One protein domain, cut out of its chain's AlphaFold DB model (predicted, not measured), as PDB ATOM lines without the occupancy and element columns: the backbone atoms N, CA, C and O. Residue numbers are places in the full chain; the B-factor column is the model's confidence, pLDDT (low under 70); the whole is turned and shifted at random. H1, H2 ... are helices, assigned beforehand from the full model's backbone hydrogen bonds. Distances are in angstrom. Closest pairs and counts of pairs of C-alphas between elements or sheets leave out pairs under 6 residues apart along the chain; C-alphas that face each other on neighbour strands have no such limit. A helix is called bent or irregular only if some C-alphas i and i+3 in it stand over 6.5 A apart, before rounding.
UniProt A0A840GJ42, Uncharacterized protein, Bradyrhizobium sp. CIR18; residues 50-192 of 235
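This is residues 50 to 192 of the 235 residues of an uncharacterized protein of Bradyrhizobium sp. CIR18 (UniProt A0A840GJ42). The long helix H5 has H3 and the arm H4a packed on it; past the bend of H4, the other arm H4b makes a triangle of crossing helical pieces with H1 and H2. The printed part has 143 residues, with five named helices, H1 to H5 in chain order, and no named strand: all helix, with mostly crossed packing. It is compact, with a radius of gyration of the C-alphas of 16.2 A and spans of 52 by 35 by 29 A.

Start at H5, residues 165 to 192. H3, residues 113 to 123, touches its residues 173 to 184 at a shallow tilt of 27 degrees, the same way; the closest C-alphas, of Phe 118 and Thr 180, are 5.1 A apart. H4, residues 131 to 155, was assigned as one helix by its hydrogen bonds but is bent: C-alphas 140 and 143 are 7.0 A apart, and arms H4a, residues 131 to 140, and H4b, residues 143 to 155, stand at 43 degrees. H4b and H5 form a hairpin. H2, residues 97 to 111, touches H4b, closest at C-alphas 105 and 149, 5.8 A apart. Residues 60 to 64 of H1, residues 50 to 76, touch H4b, closest at C-alphas 64 and 149, 6.3 A apart. Every O i to N i+4 pair is within hydrogen-bond range in H3, H4a, H4b and H5, with 21 of 23 in H1 and 10 of 11 in H2.

Find C-alpha 165 at (-34.867, -42.545, -46.291); H5 runs 41.3 A to C-alpha 192 at (-52.161, -39.223, -8.962). H1 spans 38.3 A and is irregular, C-alphas 72 and 75 being 9.4 A apart.

The farthest C-alphas, of Gln 76 and Gln 192, are 53.3 A apart. The printed part has no cut; the link from H1 to H2 is long, and no printed residue is under 70 in pLDDT.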
ATOM      1  N   ILE A  50     -54.379 -56.910 -28.680       96.75
ATOM      2  CA  ILE A  50     -54.814 -57.691 -29.849       96.75
ATOM      3  C   ILE A  50     -55.770 -56.861 -30.710       96.75
ATOM      4  O   ILE A  50     -55.618 -56.785 -31.936       96.75
ATOM      5  N   VAL A  51     -56.726 -56.195 -30.064       96.12
ATOM      6  CA  VAL A  51     -57.694 -55.311 -30.720       96.12
ATOM      7  C   VAL A  51     -56.982 -54.115 -31.360       96.12
ATOM      8  O   VAL A  51     -57.241 -53.801 -32.524       96.12
ATOM      9  N   TRP A  52     -56.012 -53.504 -30.672       97.19
ATOM     10  CA  TRP A  52     -55.188 -52.430 -31.240       97.19
ATOM     11  C   TRP A  52     -54.338 -52.882 -32.429       97.19
ATOM     12  O   TRP A  52     -54.295 -52.187 -33.444       97.19
ATOM     13  N   ARG A  53     -53.699 -54.056 -32.359       97.06
ATOM     14  CA  ARG A  53     -52.954 -54.620 -33.500       97.06
ATOM     15  C   ARG A  53     -53.864 -54.844 -34.702       97.06
ATOM     16  O   ARG A  53     -53.487 -54.514 -35.821       97.06
ATOM     17  N   SER A  54     -55.072 -55.351 -34.480       95.81
ATOM     18  CA  SER A  54     -56.053 -55.558 -35.552       95.81
ATOM     19  C   SER A  54     -56.504 -54.235 -36.175       95.81
ATOM     20  O   SER A  54     -56.570 -54.117 -37.397       95.81
ATOM     21  N   PHE A  55     -56.729 -53.213 -35.346       95.75
ATOM     22  CA  PHE A  55     -57.065 -51.866 -35.799       95.75
ATOM     23  C   PHE A  55     -55.954 -51.243 -36.649       95.75
ATOM     24  O   PHE A  55     -56.212 -50.808 -37.771       95.75
ATOM     25  N   PHE A  56     -54.706 -51.250 -36.169       96.75
ATOM     26  CA  PHE A  56     -53.582 -50.708 -36.936       96.75
ATOM     27  C   PHE A  56     -53.307 -51.510 -38.208       96.75
ATOM     28  O   PHE A  56     -52.994 -50.912 -39.233       96.75
ATOM     29  N   ARG A  57     -53.493 -52.837 -38.189       96.06
ATOM     30  CA  ARG A  57     -53.427 -53.660 -39.404       96.06
ATOM     31  C   ARG A  57     -54.428 -53.161 -40.442       96.06
ATOM     32  O   ARG A  57     -54.038 -52.891 -41.569       96.06
ATOM     33  N   HIS A  58     -55.697 -53.008 -40.065       95.31
ATOM     34  CA  HIS A  58     -56.730 -52.537 -40.988       95.31
ATOM     35  C   HIS A  58     -56.470 -51.100 -41.473       95.31
ATOM     36  O   HIS A  58     -56.650 -50.806 -42.654       95.31
ATOM     37  N   TYR A  59     -55.974 -50.227 -40.595       95.56
ATOM     38  CA  TYR A  59     -55.556 -48.877 -40.967       95.56
ATOM     39  C   TYR A  59     -54.468 -48.883 -42.050       95.56
ATOM     40  O   TYR A  59     -54.577 -48.149 -43.030       95.56
ATOM     41  N   ILE A  60     -53.448 -49.733 -41.903       95.81
ATOM     42  CA  ILE A  60     -52.363 -49.873 -42.884       95.81
ATOM     43  C   ILE A  60     -52.898 -50.391 -44.217       95.81
ATOM     44  O   ILE A  60     -52.526 -49.846 -45.244       95.81
ATOM     45  N   LEU A  61     -53.806 -51.371 -44.211       94.31
ATOM     46  CA  LEU A  61     -54.434 -51.874 -45.441       94.31
ATOM     47  C   LEU A  61     -55.227 -50.778 -46.169       94.31
ATOM     48  O   LEU A  61     -55.147 -50.647 -47.388       94.31
ATOM     49  N   CYS A  62     -55.971 -49.954 -45.426       94.12
ATOM     50  CA  CYS A  62     -56.664 -48.803 -46.004       94.12
ATOM     51  C   CYS A  62     -55.682 -47.785 -46.598       94.12
ATOM     52  O   CYS A  62     -55.926 -47.255 -47.683       94.12
ATOM     53  N   LEU A  63     -54.585 -47.512 -45.887       94.38
ATOM     54  CA  LEU A  63     -53.560 -46.565 -46.314       94.38
ATOM     55  C   LEU A  63     -52.801 -47.060 -47.551       94.38
ATOM     56  O   LEU A  63     -52.572 -46.269 -48.461       94.38
ATOM     57  N   ASP A  64     -52.447 -48.342 -47.597       93.38
ATOM     58  CA  ASP A  64     -51.777 -48.971 -48.735       93.38
ATOM     59  C   ASP A  64     -52.655 -48.927 -49.987       93.38
ATOM     60  O   ASP A  64     -52.219 -48.448 -51.030       93.38
ATOM     61  N   ASN A  65     -53.937 -49.284 -49.865       91.44
ATOM     62  CA  ASN A  65     -54.878 -49.161 -50.975       91.44
ATOM     63  C   ASN A  65     -55.008 -47.707 -51.467       91.44
ATOM     64  O   ASN A  65     -54.971 -47.459 -52.671       91.44
ATOM     65  N   ALA A  66     -55.138 -46.738 -50.556       91.44
ATOM     66  CA  ALA A  66     -55.208 -45.324 -50.927       91.44
ATOM     67  C   ALA A  66     -53.917 -44.849 -51.621       91.44
ATOM     68  O   ALA A  66     -53.972 -44.116 -52.608       91.44
ATOM     69  N   PHE A  67     -52.756 -45.296 -51.139       91.69
ATOM     70  CA  PHE A  67     -51.462 -44.995 -51.743       91.69
ATOM     71  C   PHE A  67     -51.318 -45.616 -53.139       91.69
ATOM     72  O   PHE A  67     -50.908 -44.932 -54.076       91.69
ATOM     73  N   GLY A  68     -51.705 -46.882 -53.304       90.06
ATOM     74  CA  GLY A  68     -51.712 -47.566 -54.595       90.06
ATOM     75  C   GLY A  68     -52.622 -46.873 -55.611       90.06
ATOM     76  O   GLY A  68     -52.214 -46.655 -56.749       90.06
ATOM     77  N   GLN A  69     -53.819 -46.444 -55.198       88.31
ATOM     78  CA  GLN A  69     -54.718 -45.667 -56.057       88.31
ATOM     79  C   GLN A  69     -54.107 -44.331 -56.480       88.31
ATOM     80  O   GLN A  69     -54.170 -43.986 -57.658       88.31
ATOM     81  N   LEU A  70     -53.464 -43.606 -55.559       88.75
ATOM     82  CA  LEU A  70     -52.755 -42.370 -55.894       88.75
ATOM     83  C   LEU A  70     -51.634 -42.621 -56.913       88.75
ATOM     84  O   LEU A  70     -51.446 -41.825 -57.828       88.75
ATOM     85  N   LEU A  71     -50.899 -43.726 -56.782       88.38
ATOM     86  CA  LEU A  71     -49.823 -44.071 -57.710       88.38
ATOM     87  C   LEU A  71     -50.351 -44.425 -59.111       88.38
ATOM     88  O   LEU A  71     -49.716 -44.078 -60.104       88.38
ATOM     89  N   LEU A  72     -51.503 -45.094 -59.193       87.19
ATOM     90  CA  LEU A  72     -52.113 -45.538 -60.452       87.19
ATOM     91  C   LEU A  72     -52.890 -44.427 -61.170       87.19
ATOM     92  O   LEU A  72     -52.767 -44.278 -62.383       87.19
ATOM     93  N   CYS A  73     -53.693 -43.661 -60.431       84.94
ATOM     94  CA  CYS A  73     -54.588 -42.642 -60.983       84.94
ATOM     95  C   CYS A  73     -53.991 -41.228 -60.942       84.94
ATOM     96  O   CYS A  73     -54.540 -40.311 -61.557       84.94
ATOM     97  N   SER A  74     -52.863 -41.036 -60.245       79.44
ATOM     98  CA  SER A  74     -52.263 -39.721 -60.003       79.44
ATOM     99  C   SER A  74     -53.297 -38.730 -59.431       79.44
ATOM    100  O   SER A  74     -54.268 -39.121 -58.788       79.44
ATOM    101  N   GLU A  75     -53.115 -37.432 -59.660       78.62
ATOM    102  CA  GLU A  75     -54.040 -36.384 -59.204       78.62
ATOM    103  C   GLU A  75     -55.315 -36.273 -60.067       78.62
ATOM    104  O   GLU A  75     -56.162 -35.417 -59.819       78.62
ATOM    105  N   GLN A  76     -55.481 -37.127 -61.086       77.88
ATOM    106  CA  GLN A  76     -56.618 -37.064 -62.014       77.88
ATOM    107  C   GLN A  76     -57.929 -37.527 -61.368       77.88
ATOM    108  O   GLN A  76     -59.007 -37.100 -61.784       77.88
ATOM    109  N   GLN A  77     -57.840 -38.390 -60.354       79.69
ATOM    110  CA  GLN A  77     -58.975 -38.840 -59.554       79.69
ATOM    111  C   GLN A  77     -58.665 -38.615 -58.071       79.69
ATOM    112  O   GLN A  77     -57.908 -39.389 -57.483       79.69
ATOM    113  N   PRO A  78     -59.206 -37.549 -57.452       78.69
ATOM    114  CA  PRO A  78     -58.959 -37.287 -56.044       78.69
ATOM    115  C   PRO A  78     -59.564 -38.395 -55.177       78.69
ATOM    116  O   PRO A  78     -60.676 -38.864 -55.421       78.69
ATOM    117  N   LEU A  79     -58.840 -38.781 -54.127       83.50
ATOM    118  CA  LEU A  79     -59.294 -39.777 -53.161       83.50
ATOM    119  C   LEU A  79     -60.507 -39.254 -52.375       83.50
ATOM    120  O   LEU A  79     -60.383 -38.389 -51.507       83.50
ATOM    121  N   GLY A  80     -61.680 -39.799 -52.690       84.25
ATOM    122  CA  GLY A  80     -62.920 -39.644 -51.919       84.25
ATOM    123  C   GLY A  80     -63.085 -40.689 -50.805       84.25
ATOM    124  O   GLY A  80     -62.358 -41.680 -50.744       84.25
ATOM    125  N   TRP A  81     -64.075 -40.495 -49.932       84.31
ATOM    126  CA  TRP A  81     -64.382 -41.414 -48.823       84.31
ATOM    127  C   TRP A  81     -64.792 -42.812 -49.295       84.31
ATOM    128  O   TRP A  81     -64.472 -43.807 -48.651       84.31
ATOM    129  N   GLU A  82     -65.466 -42.882 -50.436       84.81
ATOM    130  CA  GLU A  82     -65.908 -44.093 -51.121       84.81
ATOM    131  C   GLU A  82     -64.752 -44.982 -51.597       84.81
ATOM    132  O   GLU A  82     -64.941 -46.174 -51.826       84.81
ATOM    133  N   HIS A  83     -63.550 -44.414 -51.707       83.56
ATOM    134  CA  HIS A  83     -62.359 -45.114 -52.170       83.56
ATOM    135  C   HIS A  83     -61.571 -45.780 -51.037       83.56
ATOM    136  O   HIS A  83     -60.696 -46.609 -51.299       83.56
ATOM    137  N   ILE A  84     -61.867 -45.431 -49.780       88.38
ATOM    138  CA  ILE A  84     -61.221 -46.019 -48.606       88.38
ATOM    139  C   ILE A  84     -61.928 -47.340 -48.283       88.38
ATOM    140  O   ILE A  84     -63.115 -47.333 -47.945       88.38
ATOM    141  N   PRO A  85     -61.232 -48.486 -48.331       88.50
ATOM    142  CA  PRO A  85     -61.865 -49.791 -48.245       88.50
ATOM    143  C   PRO A  85     -62.083 -50.187 -46.776       88.50
ATOM    144  O   PRO A  85     -61.546 -51.181 -46.294       88.50
ATOM    145  N   ILE A  86     -62.902 -49.416 -46.054       88.12
ATOM    146  CA  ILE A  86     -63.178 -49.598 -44.615       88.12
ATOM    147  C   ILE A  86     -63.838 -50.947 -44.281       88.12
ATOM    148  O   ILE A  86     -63.812 -51.395 -43.141       88.12
ATOM    149  N   PHE A  87     -64.424 -51.612 -45.280       86.62
ATOM    150  CA  PHE A  87     -65.001 -52.952 -45.154       86.62
ATOM    151  C   PHE A  87     -64.062 -54.057 -45.665       86.62
ATOM    152  O   PHE A  87     -64.472 -55.204 -45.812       86.62
ATOM    153  N   ASN A  88     -62.790 -53.741 -45.930       83.69
ATOM    154  CA  ASN A  88     -61.782 -54.742 -46.255       83.69
ATOM    155  C   ASN A  88     -61.376 -55.520 -44.999       83.69
ATOM    156  O   ASN A  88     -60.649 -55.021 -44.136       83.69
ATOM    157  N   HIS A  89     -61.789 -56.782 -44.933       81.88
ATOM    158  CA  HIS A  89     -61.421 -57.705 -43.859       81.88
ATOM    159  C   HIS A  89     -60.013 -58.309 -44.027       81.88
ATOM    160  O   HIS A  89     -59.628 -59.213 -43.288       81.88
ATOM    161  N   GLY A  90     -59.230 -57.798 -44.979       79.81
ATOM    162  CA  GLY A  90     -57.875 -58.242 -45.291       79.81
ATOM    163  C   GLY A  90     -57.814 -59.401 -46.277       79.81
ATOM    164  O   GLY A  90     -56.766 -60.030 -46.365       79.81
ATOM    165  N   ASN A  91     -58.904 -59.692 -46.987       84.44
ATOM    166  CA  ASN A  91     -59.027 -60.812 -47.926       84.44
ATOM    167  C   ASN A  91     -59.227 -60.381 -49.388       84.44
ATOM    168  O   ASN A  91     -59.196 -61.226 -50.276       84.44
ATOM    169  N   ILE A  92     -59.413 -59.082 -49.657       83.00
ATOM    170  CA  ILE A  92     -59.655 -58.565 -51.018       83.00
ATOM    171  C   ILE A  92     -58.537 -58.978 -51.981       83.00
ATOM    172  O   ILE A  92     -58.801 -59.276 -53.142       83.00
ATOM    173  N   ASN A  93     -57.302 -59.028 -51.484       83.50
ATOM    174  CA  ASN A  93     -56.124 -59.333 -52.281       83.50
ATOM    175  C   ASN A  93     -55.673 -60.800 -52.171       83.50
ATOM    176  O   ASN A  93     -54.600 -61.148 -52.661       83.50
ATOM    177  N   ASP A  94     -56.459 -61.691 -51.563       86.12
ATOM    178  CA  ASP A  94     -56.066 -63.096 -51.423       86.12
ATOM    179  C   ASP A  94     -55.819 -63.755 -52.791       86.12
ATOM    180  O   ASP A  94     -56.618 -63.658 -53.721       86.12
ATOM    181  N   GLY A  95     -54.673 -64.428 -52.918       84.94
ATOM    182  CA  GLY A  95     -54.262 -65.099 -54.153       84.94
ATOM    183  C   GLY A  95     -53.647 -64.191 -55.225       84.94
ATOM    184  O   GLY A  95     -53.188 -64.720 -56.238       84.94
ATOM    185  N   VAL A  96     -53.567 -62.869 -55.018       88.94
ATOM    186  CA  VAL A  96     -52.862 -61.956 -55.939       88.94
ATOM    187  C   VAL A  96     -51.501 -61.503 -55.390       88.94
ATOM    188  O   VAL A  96     -51.314 -61.442 -54.173       88.94
ATOM    189  N   PRO A  97     -50.534 -61.122 -56.257       85.56
ATOM    190  CA  PRO A  97     -49.198 -60.692 -55.823       85.56
ATOM    191  C   PRO A  97     -49.193 -59.519 -54.834       85.56
ATOM    192  O   PRO A  97     -48.265 -59.384 -54.037       85.56
ATOM    193  N   HIS A  98     -50.234 -58.682 -54.865       87.31
ATOM    194  CA  HIS A  98     -50.383 -57.552 -53.955       87.31
ATOM    195  C   HIS A  98     -50.519 -57.989 -52.487       87.31
ATOM    196  O   HIS A  98     -49.999 -57.310 -51.610       87.31
ATOM    197  N   LYS A  99     -51.079 -59.172 -52.197       91.44
ATOM    198  CA  LYS A  99     -51.168 -59.692 -50.821       91.44
ATOM    199  C   LYS A  99     -49.813 -59.803 -50.134       91.44
ATOM    200  O   LYS A  99     -49.667 -59.449 -48.970       91.44
ATOM    201  N   ALA A 100     -48.808 -60.279 -50.866       91.06
ATOM    202  CA  ALA A 100     -47.460 -60.419 -50.331       91.06
ATOM    203  C   ALA A 100     -46.842 -59.053 -49.994       91.06
ATOM    204  O   ALA A 100     -46.036 -58.954 -49.075       91.06
ATOM    205  N   LEU A 101     -47.212 -57.998 -50.730       91.44
ATOM    206  CA  LEU A 101     -46.806 -56.624 -50.439       91.44
ATOM    207  C   LEU A 101     -47.491 -56.101 -49.172       91.44
ATOM    208  O   LEU A 101     -46.808 -55.590 -48.287       91.44
ATOM    209  N   GLU A 102     -48.803 -56.297 -49.045       92.31
ATOM    210  CA  GLU A 102     -49.553 -55.920 -47.841       92.31
ATOM    211  C   GLU A 102     -48.971 -56.585 -46.585       92.31
ATOM    212  O   GLU A 102     -48.745 -55.931 -45.567       92.31
ATOM    213  N   GLU A 103     -48.708 -57.892 -46.644       93.38
ATOM    214  CA  GLU A 103     -48.157 -58.653 -45.520       93.38
ATOM    215  C   GLU A 103     -46.733 -58.226 -45.162       93.38
ATOM    216  O   GLU A 103     -46.400 -58.157 -43.978       93.38
ATOM    217  N   GLU A 104     -45.916 -57.890 -46.159       94.50
ATOM    218  CA  GLU A 104     -44.570 -57.346 -45.972       94.50
ATOM    219  C   GLU A 104     -44.613 -56.000 -45.234       94.50
ATOM    220  O   GLU A 104     -43.920 -55.826 -44.230       94.50
ATOM    221  N   VAL A 105     -45.471 -55.074 -45.673       95.75
ATOM    222  CA  VAL A 105     -45.648 -53.757 -45.042       95.75
ATOM    223  C   VAL A 105     -46.184 -53.899 -43.618       95.75
ATOM    224  O   VAL A 105     -45.646 -53.300 -42.683       95.75
ATOM    225  N   VAL A 106     -47.234 -54.702 -43.432       96.56
ATOM    226  CA  VAL A 106     -47.832 -54.959 -42.116       96.56
ATOM    227  C   VAL A 106     -46.807 -55.598 -41.178       96.56
ATOM    228  O   VAL A 106     -46.691 -55.190 -40.020       96.56
ATOM    229  N   GLY A 107     -46.044 -56.577 -41.668       97.06
ATOM    230  CA  GLY A 107     -44.975 -57.230 -40.920       97.06
ATOM    231  C   GLY A 107     -43.887 -56.248 -40.497       97.06
ATOM    232  O   GLY A 107     -43.538 -56.202 -39.318       97.06
ATOM    233  N   ALA A 108     -43.409 -55.415 -41.427       96.50
ATOM    234  CA  ALA A 108     -42.404 -54.391 -41.153       96.50
ATOM    235  C   ALA A 108     -42.885 -53.382 -40.099       96.50
ATOM    236  O   ALA A 108     -42.152 -53.075 -39.162       96.50
ATOM    237  N   PHE A 109     -44.137 -52.926 -40.193       97.75
ATOM    238  CA  PHE A 109     -44.706 -51.985 -39.228       97.75
ATOM    239  C   PHE A 109     -44.765 -52.565 -37.812       97.75
ATOM    240  O   PHE A 109     -44.372 -51.902 -36.856       97.75
ATOM    241  N   PHE A 110     -45.225 -53.809 -37.655       97.75
ATOM    242  CA  PHE A 110     -45.315 -54.436 -36.332       97.75
ATOM    243  C   PHE A 110     -43.982 -54.971 -35.797       97.75
ATOM    244  O   PHE A 110     -43.914 -55.303 -34.611       97.75
ATOM    245  N   ALA A 111     -42.946 -55.057 -36.632       97.25
ATOM    246  CA  ALA A 111     -41.585 -55.374 -36.207       97.25
ATOM    247  C   ALA A 111     -40.874 -54.172 -35.556       97.25
ATOM    248  O   ALA A 111     -39.876 -54.358 -34.860       97.25
ATOM    249  N   GLU A 112     -41.377 -52.948 -35.746       96.69
ATOM    250  CA  GLU A 112     -40.787 -51.739 -35.172       96.69
ATOM    251  C   GLU A 112     -40.967 -51.686 -33.640       96.69
ATOM    252  O   GLU A 112     -42.101 -51.639 -33.146       96.69
ATOM    253  N   PRO A 113     -39.877 -51.599 -32.850       97.00
ATOM    254  CA  PRO A 113     -39.973 -51.585 -31.388       97.00
ATOM    255  C   PRO A 113     -40.781 -50.402 -30.842       97.00
ATOM    256  O   PRO A 113     -41.500 -50.535 -29.853       97.00
ATOM    257  N   CYS A 114     -40.691 -49.241 -31.501       96.88
ATOM    258  CA  CYS A 114     -41.456 -48.056 -31.113       96.88
ATOM    259  C   CYS A 114     -42.968 -48.255 -31.291       96.88
ATOM    260  O   CYS A 114     -43.745 -47.746 -30.487       96.88
ATOM    261  N   VAL A 115     -43.386 -49.036 -32.292       97.44
ATOM    262  CA  VAL A 115     -44.792 -49.375 -32.540       97.44
ATOM    263  C   VAL A 115     -45.297 -50.357 -31.490       97.44
ATOM    264  O   VAL A 115     -46.394 -50.169 -30.969       97.44
ATOM    265  N   ALA A 116     -44.503 -51.371 -31.137       97.25
ATOM    266  CA  ALA A 116     -44.860 -52.308 -30.073       97.25
ATOM    267  C   ALA A 116     -45.091 -51.576 -28.739       97.25
ATOM    268  O   ALA A 116     -46.174 -51.679 -28.165       97.25
ATOM    269  N   ALA A 117     -44.137 -50.736 -28.321       97.31
ATOM    270  CA  ALA A 117     -44.260 -49.937 -27.100       97.31
ATOM    271  C   ALA A 117     -45.459 -48.969 -27.139       97.31
ATOM    272  O   ALA A 117     -46.127 -48.759 -26.127       97.31
ATOM    273  N   PHE A 118     -45.751 -48.393 -28.308       97.62
ATOM    274  CA  PHE A 118     -46.910 -47.525 -28.501       97.62
ATOM    275  C   PHE A 118     -48.234 -48.278 -28.317       97.62
ATOM    276  O   PHE A 118     -49.124 -47.795 -27.618       97.62
ATOM    277  N   ILE A 119     -48.357 -49.472 -28.900       97.56
ATOM    278  CA  ILE A 119     -49.544 -50.326 -28.758       97.56
ATOM    279  C   ILE A 119     -49.733 -50.752 -27.305       97.56
ATOM    280  O   ILE A 119     -50.853 -50.689 -26.804       97.56
ATOM    281  N   ASP A 120     -48.657 -51.130 -26.618       96.81
ATOM    282  CA  ASP A 120     -48.723 -51.522 -25.210       96.81
ATOM    283  C   ASP A 120     -49.179 -50.348 -24.329       96.81
ATOM    284  O   ASP A 120     -50.055 -50.512 -23.476       96.81
ATOM    285  N   ALA A 121     -48.671 -49.137 -24.586       95.81
ATOM    286  CA  ALA A 121     -49.115 -47.931 -23.891       95.81
ATOM    287  C   ALA A 121     -50.604 -47.631 -24.140       95.81
ATOM    288  O   ALA A 121     -51.317 -47.246 -23.211       95.81
ATOM    289  N   LEU A 122     -51.095 -47.832 -25.368       95.69
ATOM    290  CA  LEU A 122     -52.513 -47.669 -25.704       95.69
ATOM    291  C   LEU A 122     -53.399 -48.744 -25.061       95.69
ATOM    292  O   LEU A 122     -54.484 -48.434 -24.573       95.69
ATOM    293  N   ALA A 123     -52.946 -49.994 -25.025       95.56
ATOM    294  CA  ALA A 123     -53.669 -51.097 -24.396       95.56
ATOM    295  C   ALA A 123     -53.759 -50.937 -22.868       95.56
ATOM    296  O   ALA A 123     -54.740 -51.357 -22.260       95.56
ATOM    297  N   ALA A 124     -52.766 -50.290 -22.252       93.94
ATOM    298  CA  ALA A 124     -52.750 -49.988 -20.822       93.94
ATOM    299  C   ALA A 124     -53.648 -48.797 -20.419       93.94
ATOM    300  O   ALA A 124     -53.738 -48.471 -19.231       93.94
ATOM    301  N   ARG A 125     -54.308 -48.120 -21.373       89.56
ATOM    302  CA  ARG A 125     -55.201 -46.988 -21.081       89.56
ATOM    303  C   ARG A 125     -56.401 -47.434 -20.240       89.56
ATOM    304  O   ARG A 125     -57.120 -48.363 -20.592       89.56
ATOM    305  N   VAL A 126     -56.657 -46.701 -19.154       86.81
ATOM    306  CA  VAL A 126     -57.842 -46.899 -18.302       86.81
ATOM    307  C   VAL A 126     -59.096 -46.332 -18.974       86.81
ATOM    308  O   VAL A 126     -60.130 -47.001 -19.041       86.81
ATOM    309  N   HIS A 127     -58.986 -45.105 -19.487       87.88
ATOM    310  CA  HIS A 127     -60.077 -44.410 -20.159       87.88
ATOM    311  C   HIS A 127     -60.212 -44.836 -21.623       87.88
ATOM    312  O   HIS A 127     -59.203 -45.109 -22.283       87.88
ATOM    313  N   PRO A 128     -61.449 -44.888 -22.141       91.06
ATOM    314  CA  PRO A 128     -61.681 -45.151 -23.549       91.06
ATOM    315  C   PRO A 128     -61.144 -44.007 -24.420       91.06
ATOM    316  O   PRO A 128     -61.192 -42.834 -24.048       91.06
ATOM    317  N   VAL A 129     -60.659 -44.354 -25.608       92.94
ATOM    318  CA  VAL A 129     -60.071 -43.417 -26.564       92.94
ATOM    319  C   VAL A 129     -61.168 -42.824 -27.450       92.94
ATOM    320  O   VAL A 129     -61.828 -43.537 -28.208       92.94
ATOM    321  N   ARG A 130     -61.361 -41.504 -27.373       92.00
ATOM    322  CA  ARG A 130     -62.350 -40.762 -28.178       92.00
ATOM    323  C   ARG A 130     -61.768 -40.313 -29.521       92.00
ATOM    324  O   ARG A 130     -60.571 -40.436 -29.773       92.00
ATOM    325  N   ARG A 131     -62.617 -39.781 -30.407       90.94
ATOM    326  CA  ARG A 131     -62.268 -39.448 -31.804       90.94
ATOM    327  C   ARG A 131     -61.007 -38.589 -31.940       90.94
ATOM    328  O   ARG A 131     -60.150 -38.897 -32.767       90.94
ATOM    329  N   ASP A 132     -60.910 -37.494 -31.188       91.12
ATOM    330  CA  ASP A 132     -59.803 -36.542 -31.340       91.12
ATOM    331  C   ASP A 132     -58.483 -37.106 -30.790       91.12
ATOM    332  O   ASP A 132     -57.425 -36.896 -31.388       91.12
ATOM    333  N   GLU A 133     -58.552 -37.916 -29.730       93.44
ATOM    334  CA  GLU A 133     -57.418 -38.702 -29.247       93.44
ATOM    335  C   GLU A 133     -56.981 -39.754 -30.277       93.44
ATOM    336  O   GLU A 133     -55.810 -39.796 -30.657       93.44
ATOM    337  N   LEU A 134     -57.920 -40.552 -30.796       94.31
ATOM    338  CA  LEU A 134     -57.639 -41.563 -31.819       94.31
ATOM    339  C   LEU A 134     -56.994 -40.937 -33.057       94.31
ATOM    340  O   LEU A 134     -56.028 -41.466 -33.597       94.31
ATOM    341  N   THR A 135     -57.493 -39.776 -33.481       93.56
ATOM    342  CA  THR A 135     -56.937 -39.022 -34.611       93.56
ATOM    343  C   THR A 135     -55.496 -38.594 -34.338       93.56
ATOM    344  O   THR A 135     -54.654 -38.664 -35.233       93.56
ATOM    345  N   ALA A 136     -55.183 -38.163 -33.113       92.00
ATOM    346  CA  ALA A 136     -53.819 -37.808 -32.733       92.00
ATOM    347  C   ALA A 136     -52.875 -39.023 -32.763       92.00
ATOM    348  O   ALA A 136     -51.746 -38.897 -33.241       92.00
ATOM    349  N   HIS A 137     -53.352 -40.187 -32.317       94.12
ATOM    350  CA  HIS A 137     -52.608 -41.451 -32.351       94.12
ATOM    351  C   HIS A 137     -52.407 -41.975 -33.774       94.12
ATOM    352  O   HIS A 137     -51.317 -42.408 -34.128       94.12
ATOM    353  N   LEU A 138     -53.419 -41.878 -34.637       95.25
ATOM    354  CA  LEU A 138     -53.275 -42.224 -36.052       95.25
ATOM    355  C   LEU A 138     -52.246 -41.324 -36.743       95.25
ATOM    356  O   LEU A 138     -51.401 -41.814 -37.486       95.25
ATOM    357  N   ARG A 139     -52.258 -40.015 -36.460       92.44
ATOM    358  CA  ARG A 139     -51.280 -39.067 -37.019       92.44
ATOM    359  C   ARG A 139     -49.840 -39.374 -36.611       92.44
ATOM    360  O   ARG A 139     -48.947 -39.141 -37.422       92.44
ATOM    361  N   SER A 140     -49.597 -39.874 -35.396       92.50
ATOM    362  CA  SER A 140     -48.231 -40.184 -34.951       92.50
ATOM    363  C   SER A 140     -47.634 -41.364 -35.720       92.50
ATOM    364  O   SER A 140     -46.457 -41.319 -36.072       92.50
ATOM    365  N   VAL A 141     -48.439 -42.384 -36.030       96.31
ATOM    366  CA  VAL A 141     -47.984 -43.573 -36.770       96.31
ATOM    367  C   VAL A 141     -48.080 -43.421 -38.288       96.31
ATOM    368  O   VAL A 141     -47.362 -44.114 -39.008       96.31
ATOM    369  N   HIS A 142     -48.925 -42.509 -38.781       96.31
ATOM    370  CA  HIS A 142     -49.220 -42.340 -40.207       96.31
ATOM    371  C   HIS A 142     -47.963 -42.176 -41.062       96.31
ATOM    372  O   HIS A 142     -47.803 -42.875 -42.057       96.31
ATOM    373  N   MET A 143     -47.047 -41.291 -40.658       94.69
ATOM    374  CA  MET A 143     -45.845 -41.012 -41.448       94.69
ATOM    375  C   MET A 143     -44.896 -42.210 -41.521       94.69
ATOM    376  O   MET A 143     -44.291 -42.439 -42.565       94.69
ATOM    377  N   LEU A 144     -44.794 -42.999 -40.445       95.94
ATOM    378  CA  LEU A 144     -44.018 -44.237 -40.462       95.94
ATOM    379  C   LEU A 144     -44.684 -45.283 -41.364       95.94
ATOM    380  O   LEU A 144     -44.010 -45.872 -42.201       95.94
ATOM    381  N   ALA A 145     -45.997 -45.490 -41.228       97.12
ATOM    382  CA  ALA A 145     -46.735 -46.445 -42.052       97.12
ATOM    383  C   ALA A 145     -46.625 -46.104 -43.546       97.12
ATOM    384  O   ALA A 145     -46.274 -46.963 -44.350       97.12
ATOM    385  N   LEU A 146     -46.833 -44.832 -43.904       95.56
ATOM    386  CA  LEU A 146     -46.687 -44.347 -45.275       95.56
ATOM    387  C   LEU A 146     -45.258 -44.536 -45.793       95.56
ATOM    388  O   LEU A 146     -45.068 -44.918 -46.944       95.56
ATOM    389  N   HIS A 147     -44.251 -44.299 -44.951       94.75
ATOM    390  CA  HIS A 147     -42.863 -44.547 -45.315       94.75
ATOM    391  C   HIS A 147     -42.602 -46.025 -45.630       94.75
ATOM    392  O   HIS A 147     -41.999 -46.315 -46.657       94.75
ATOM    393  N   LEU A 148     -43.069 -46.948 -44.784       95.44
ATOM    394  CA  LEU A 148     -42.871 -48.389 -44.973       95.44
ATOM    395  C   LEU A 148     -43.590 -48.916 -46.221       95.44
ATOM    396  O   LEU A 148     -43.017 -49.713 -46.963       95.44
ATOM    397  N   ILE A 149     -44.808 -48.426 -46.486       95.38
ATOM    398  CA  ILE A 149     -45.510 -48.670 -47.757       95.38
ATOM    399  C   ILE A 149     -44.614 -48.219 -48.908       95.38
ATOM    400  O   ILE A 149     -44.295 -48.993 -49.809       95.38
ATOM    401  N   ARG A 150     -44.138 -46.972 -48.847       93.06
ATOM    402  CA  ARG A 150     -43.340 -46.385 -49.917       93.06
ATOM    403  C   ARG A 150     -42.053 -47.178 -50.178       93.06
ATOM    404  O   ARG A 150     -41.759 -47.518 -51.322       93.06
ATOM    405  N   GLU A 151     -41.333 -47.530 -49.121       92.56
ATOM    406  CA  GLU A 151     -40.110 -48.331 -49.186       92.56
ATOM    407  C   GLU A 151     -40.355 -49.703 -49.831       92.56
ATOM    408  O   GLU A 151     -39.604 -50.117 -50.718       92.56
ATOM    409  N   SER A 152     -41.431 -50.393 -49.439       92.94
ATOM    410  CA  SER A 152     -41.766 -51.708 -49.990       92.94
ATOM    411  C   SER A 152     -42.116 -51.636 -51.486       92.94
ATOM    412  O   SER A 152     -41.671 -52.472 -52.274       92.94
ATOM    413  N   TYR A 153     -42.807 -50.577 -51.918       92.94
ATOM    414  CA  TYR A 153     -43.076 -50.320 -53.339       92.94
ATOM    415  C   TYR A 153     -41.797 -50.007 -54.126       92.94
ATOM    416  O   TYR A 153     -41.617 -50.531 -55.227       92.94
ATOM    417  N   SER A 154     -40.890 -49.192 -53.575       91.50
ATOM    418  CA  SER A 154     -39.601 -48.890 -54.216       91.50
ATOM    419  C   SER A 154     -38.761 -50.154 -54.402       91.50
ATOM    420  O   SER A 154     -38.218 -50.372 -55.482       91.50
ATOM    421  N   ARG A 155     -38.733 -51.046 -53.401       90.69
ATOM    422  CA  ARG A 155     -38.020 -52.335 -53.465       90.69
ATOM    423  C   ARG A 155     -38.522 -53.241 -54.595       90.69
ATOM    424  O   ARG A 155     -37.746 -54.021 -55.141       90.69
ATOM    425  N   LYS A 156     -39.801 -53.126 -54.965       90.62
ATOM    426  CA  LYS A 156     -40.413 -53.851 -56.093       90.62
ATOM    427  C   LYS A 156     -40.367 -53.076 -57.414       90.62
ATOM    428  O   LYS A 156     -40.967 -53.514 -58.390       90.62
ATOM    429  N   GLY A 157     -39.669 -51.938 -57.458       89.12
ATOM    430  CA  GLY A 157     -39.526 -51.108 -58.656       89.12
ATOM    431  C   GLY A 157     -40.800 -50.365 -59.063       89.12
ATOM    432  O   GLY A 157     -40.888 -49.897 -60.194       89.12
ATOM    433  N   LEU A 158     -41.788 -50.251 -58.168       88.25
ATOM    434  CA  LEU A 158     -43.070 -49.594 -58.457       88.25
ATOM    435  C   LEU A 158     -42.982 -48.064 -58.376       88.25
ATOM    436  O   LEU A 158     -43.861 -47.368 -58.874       88.25
ATOM    437  N   GLN A 159     -41.935 -47.531 -57.747       87.06
ATOM    438  CA  GLN A 159     -41.681 -46.095 -57.658       87.06
ATOM    439  C   GLN A 159     -40.185 -45.818 -57.422       87.06
ATOM    440  O   GLN A 159     -39.477 -46.704 -56.933       87.06
ATOM    441  N   PRO A 160     -39.693 -44.597 -57.697       84.94
ATOM    442  CA  PRO A 160     -38.300 -44.243 -57.442       84.94
ATOM    443  C   PRO A 160     -37.941 -44.299 -55.951       84.94
ATOM    444  O   PRO A 160     -38.780 -44.061 -55.075       84.94
ATOM    445  N   GLU A 161     -36.675 -44.597 -55.667       82.38
ATOM    446  CA  GLU A 161     -36.129 -44.555 -54.310       82.38
ATOM    447  C   GLU A 161     -36.156 -43.136 -53.733       82.38
ATOM    448  O   GLU A 161     -36.097 -42.133 -54.450       82.38
ATOM    449  N   ILE A 162     -36.253 -43.052 -52.407       76.19
ATOM    450  CA  ILE A 162     -36.314 -41.782 -51.685       76.19
ATOM    451  C   ILE A 162     -34.909 -41.423 -51.188       76.19
ATOM    452  O   ILE A 162     -34.335 -42.196 -50.412       76.19
ATOM    453  N   PRO A 163     -34.382 -40.238 -51.534       73.81
ATOM    454  CA  PRO A 163     -33.194 -39.698 -50.880       73.81
ATOM    455  C   PRO A 163     -33.426 -39.555 -49.366       73.81
ATOM    456  O   PRO A 163     -34.524 -39.214 -48.931       73.81
ATOM    457  N   ASP A 164     -32.402 -39.816 -48.551       79.94
ATOM    458  CA  ASP A 164     -32.431 -39.646 -47.086       79.94
ATOM    459  C   ASP A 164     -33.485 -40.475 -46.322       79.94
ATOM    460  O   ASP A 164     -33.867 -40.138 -45.194       79.94
ATOM    461  N   SER A 165     -33.913 -41.604 -46.897       81.75
ATOM    462  CA  SER A 165     -34.867 -42.545 -46.291       81.75
ATOM    463  C   SER A 165     -34.554 -42.850 -44.811       81.75
ATOM    464  O   SER A 165     -35.399 -42.659 -43.934       81.75
ATOM    465  N   ALA A 166     -33.302 -43.190 -44.487       84.25
ATOM    466  CA  ALA A 166     -32.890 -43.548 -43.126       84.25
ATOM    467  C   ALA A 166     -33.057 -42.407 -42.095       84.25
ATOM    468  O   ALA A 166     -33.442 -42.643 -40.941       84.25
ATOM    469  N   ALA A 167     -32.792 -41.161 -42.500       87.62
ATOM    470  CA  ALA A 167     -32.936 -40.000 -41.625       87.62
ATOM    471  C   ALA A 167     -34.415 -39.699 -41.340       87.62
ATOM    472  O   ALA A 167     -34.775 -39.366 -40.207       87.62
ATOM    473  N   LEU A 168     -35.283 -39.858 -42.346       87.69
ATOM    474  CA  LEU A 168     -36.730 -39.691 -42.200       87.69
ATOM    475  C   LEU A 168     -37.324 -40.723 -41.243       87.69
ATOM    476  O   LEU A 168     -38.026 -40.344 -40.304       87.69
ATOM    477  N   VAL A 169     -36.982 -42.004 -41.409       91.00
ATOM    478  CA  VAL A 169     -37.475 -43.062 -40.514       91.00
ATOM    479  C   VAL A 169     -37.078 -42.797 -39.070       91.00
ATOM    480  O   VAL A 169     -37.896 -42.950 -38.166       91.00
ATOM    481  N   THR A 170     -35.847 -42.342 -38.836       92.88
ATOM    482  CA  THR A 170     -35.382 -42.003 -37.485       92.88
ATOM    483  C   THR A 170     -36.255 -40.920 -36.847       92.88
ATOM    484  O   THR A 170     -36.660 -41.066 -35.692       92.88
ATOM    485  N   LYS A 171     -36.624 -39.877 -37.602       92.50
ATOM    486  CA  LYS A 171     -37.542 -38.828 -37.129       92.50
ATOM    487  C   LYS A 171     -38.938 -39.380 -36.827       92.50
ATOM    488  O   LYS A 171     -39.520 -39.029 -35.803       92.50
ATOM    489  N   PHE A 172     -39.467 -40.264 -37.675       94.38
ATOM    490  CA  PHE A 172     -40.785 -40.871 -37.455       94.38
ATOM    491  C   PHE A 172     -40.802 -41.775 -36.216       94.38
ATOM    492  O   PHE A 172     -41.696 -41.648 -35.379       94.38
ATOM    493  N   ARG A 173     -39.769 -42.607 -36.031       95.44
ATOM    494  CA  ARG A 173     -39.589 -43.419 -34.814       95.44
ATOM    495  C   ARG A 173     -39.527 -42.543 -33.562       95.44
ATOM    496  O   ARG A 173     -40.194 -42.837 -32.574       95.44
ATOM    497  N   GLN A 174     -38.770 -41.444 -33.600       94.19
ATOM    498  CA  GLN A 174     -38.694 -40.491 -32.487       94.19
ATOM    499  C   GLN A 174     -40.057 -39.859 -32.173       94.19
ATOM    500  O   GLN A 174     -40.426 -39.768 -31.003       94.19
ATOM    501  N   ALA A 175     -40.832 -39.473 -33.189       92.88
ATOM    502  CA  ALA A 175     -42.166 -38.902 -33.003       92.88
ATOM    503  C   ALA A 175     -43.143 -39.885 -32.325       92.88
ATOM    504  O   ALA A 175     -43.889 -39.495 -31.417       92.88
ATOM    505  N   ILE A 176     -43.111 -41.165 -32.712       95.94
ATOM    506  CA  ILE A 176     -43.908 -42.221 -32.066       95.94
ATOM    507  C   ILE A 176     -43.448 -42.427 -30.621       95.94
ATOM    508  O   ILE A 176     -44.280 -42.453 -29.714       95.94
ATOM    509  N   SER A 177     -42.138 -42.493 -30.375       95.31
ATOM    510  CA  SER A 177     -41.586 -42.641 -29.022       95.31
ATOM    511  C   SER A 177     -41.975 -41.482 -28.101       95.31
ATOM    512  O   SER A 177     -42.395 -41.718 -26.970       95.31
ATOM    513  N   LEU A 178     -41.922 -40.236 -28.579       93.75
ATOM    514  CA  LEU A 178     -42.371 -39.058 -27.822       93.75
ATOM    515  C   LEU A 178     -43.872 -39.111 -27.516       93.75
ATOM    516  O   LEU A 178     -44.304 -38.772 -26.411       93.75
ATOM    517  N   THR A 179     -44.677 -39.567 -28.477       92.62
ATOM    518  CA  THR A 179     -46.120 -39.754 -28.269       92.62
ATOM    519  C   THR A 179     -46.381 -40.847 -27.232       92.62
ATOM    520  O   THR A 179     -47.192 -40.653 -26.330       92.62
ATOM    521  N   THR A 180     -45.639 -41.952 -27.296       95.56
ATOM    522  CA  THR A 180     -45.703 -43.062 -26.332       95.56
ATOM    523  C   THR A 180     -45.369 -42.584 -24.921       95.56
ATOM    524  O   THR A 180     -46.142 -42.807 -23.993       95.56
ATOM    525  N   GLN A 181     -44.268 -41.845 -24.758       93.75
ATOM    526  CA  GLN A 181     -43.881 -41.247 -23.475       93.75
ATOM    527  C   GLN A 181     -44.954 -40.295 -22.942       93.75
ATOM    528  O   GLN A 181     -45.231 -40.283 -21.745       93.75
ATOM    529  N   SER A 182     -45.587 -39.522 -23.827       90.56
ATOM    530  CA  SER A 182     -46.687 -38.637 -23.444       90.56
ATOM    531  C   SER A 182     -47.877 -39.430 -22.901       90.56
ATOM    532  O   SER A 182     -48.408 -39.058 -21.861       90.56
ATOM    533  N   ILE A 183     -48.263 -40.541 -23.543       91.75
ATOM    534  CA  ILE A 183     -49.349 -41.420 -23.068       91.75
ATOM    535  C   ILE A 183     -49.027 -41.978 -21.681       91.75
ATOM    536  O   ILE A 183     -49.856 -41.873 -20.781       91.75
ATOM    537  N   VAL A 184     -47.823 -42.526 -21.493       92.00
ATOM    538  CA  VAL A 184     -47.392 -43.088 -20.202       92.00
ATOM    539  C   VAL A 184     -47.428 -42.019 -19.110       92.00
ATOM    540  O   VAL A 184     -47.986 -42.242 -18.039       92.00
ATOM    541  N   LYS A 185     -46.924 -40.818 -19.402       89.00
ATOM    542  CA  LYS A 185     -46.961 -39.698 -18.457       89.00
ATOM    543  C   LYS A 185     -48.391 -39.261 -18.129       89.00
ATOM    544  O   LYS A 185     -48.686 -38.962 -16.976       89.00
ATOM    545  N   PHE A 186     -49.294 -39.252 -19.111       86.19
ATOM    546  CA  PHE A 186     -50.714 -38.999 -18.862       86.19
ATOM    547  C   PHE A 186     -51.320 -40.048 -17.927       86.19
ATOM    548  O   PHE A 186     -52.010 -39.681 -16.983       86.19
ATOM    549  N   GLN A 187     -51.005 -41.329 -18.122       86.75
ATOM    550  CA  GLN A 187     -51.465 -42.405 -17.239       86.75
ATOM    551  C   GLN A 187     -50.927 -42.266 -15.808       86.75
ATOM    552  O   GLN A 187     -51.624 -42.593 -14.850       86.75
ATOM    553  N   GLU A 188     -49.690 -41.798 -15.634       87.25
ATOM    554  CA  GLU A 188     -49.130 -41.510 -14.307       87.25
ATOM    555  C   GLU A 188     -49.875 -40.369 -13.610       87.25
ATOM    556  O   GLU A 188     -50.225 -40.492 -12.435       87.25
ATOM    557  N   VAL A 189     -50.171 -39.291 -14.340       85.56
ATOM    558  CA  VAL A 189     -50.956 -38.159 -13.823       85.56
ATOM    559  C   VAL A 189     -52.370 -38.601 -13.448       85.56
ATOM    560  O   VAL A 189     -52.847 -38.237 -12.377       85.56
ATOM    561  N   GLU A 190     -53.010 -39.439 -14.265       84.88
ATOM    562  CA  GLU A 190     -54.340 -40.010 -13.993       84.88
ATOM    563  C   GLU A 190     -54.381 -40.866 -12.718       84.88
ATOM    564  O   GLU A 190     -55.402 -40.914 -12.034       84.88
ATOM    565  N   LYS A 191     -53.271 -41.525 -12.358       84.44
ATOM    566  CA  LYS A 191     -53.162 -42.270 -11.092       84.44
ATOM    567  C   LYS A 191     -53.040 -41.346  -9.879       84.44
ATOM    568  O   LYS A 191     -53.488 -41.711  -8.796       84.44
ATOM    569  N   GLN A 192     -52.401 -40.189 -10.041       84.44
ATOM    570  CA  GLN A 192     -52.161 -39.223  -8.962       84.44
ATOM    571  C   GLN A 192     -53.343 -38.272  -8.755       84.44
ATOM    572  O   GLN A 192     -53.607 -37.835  -7.635       84.44
TER     573      GLN A 192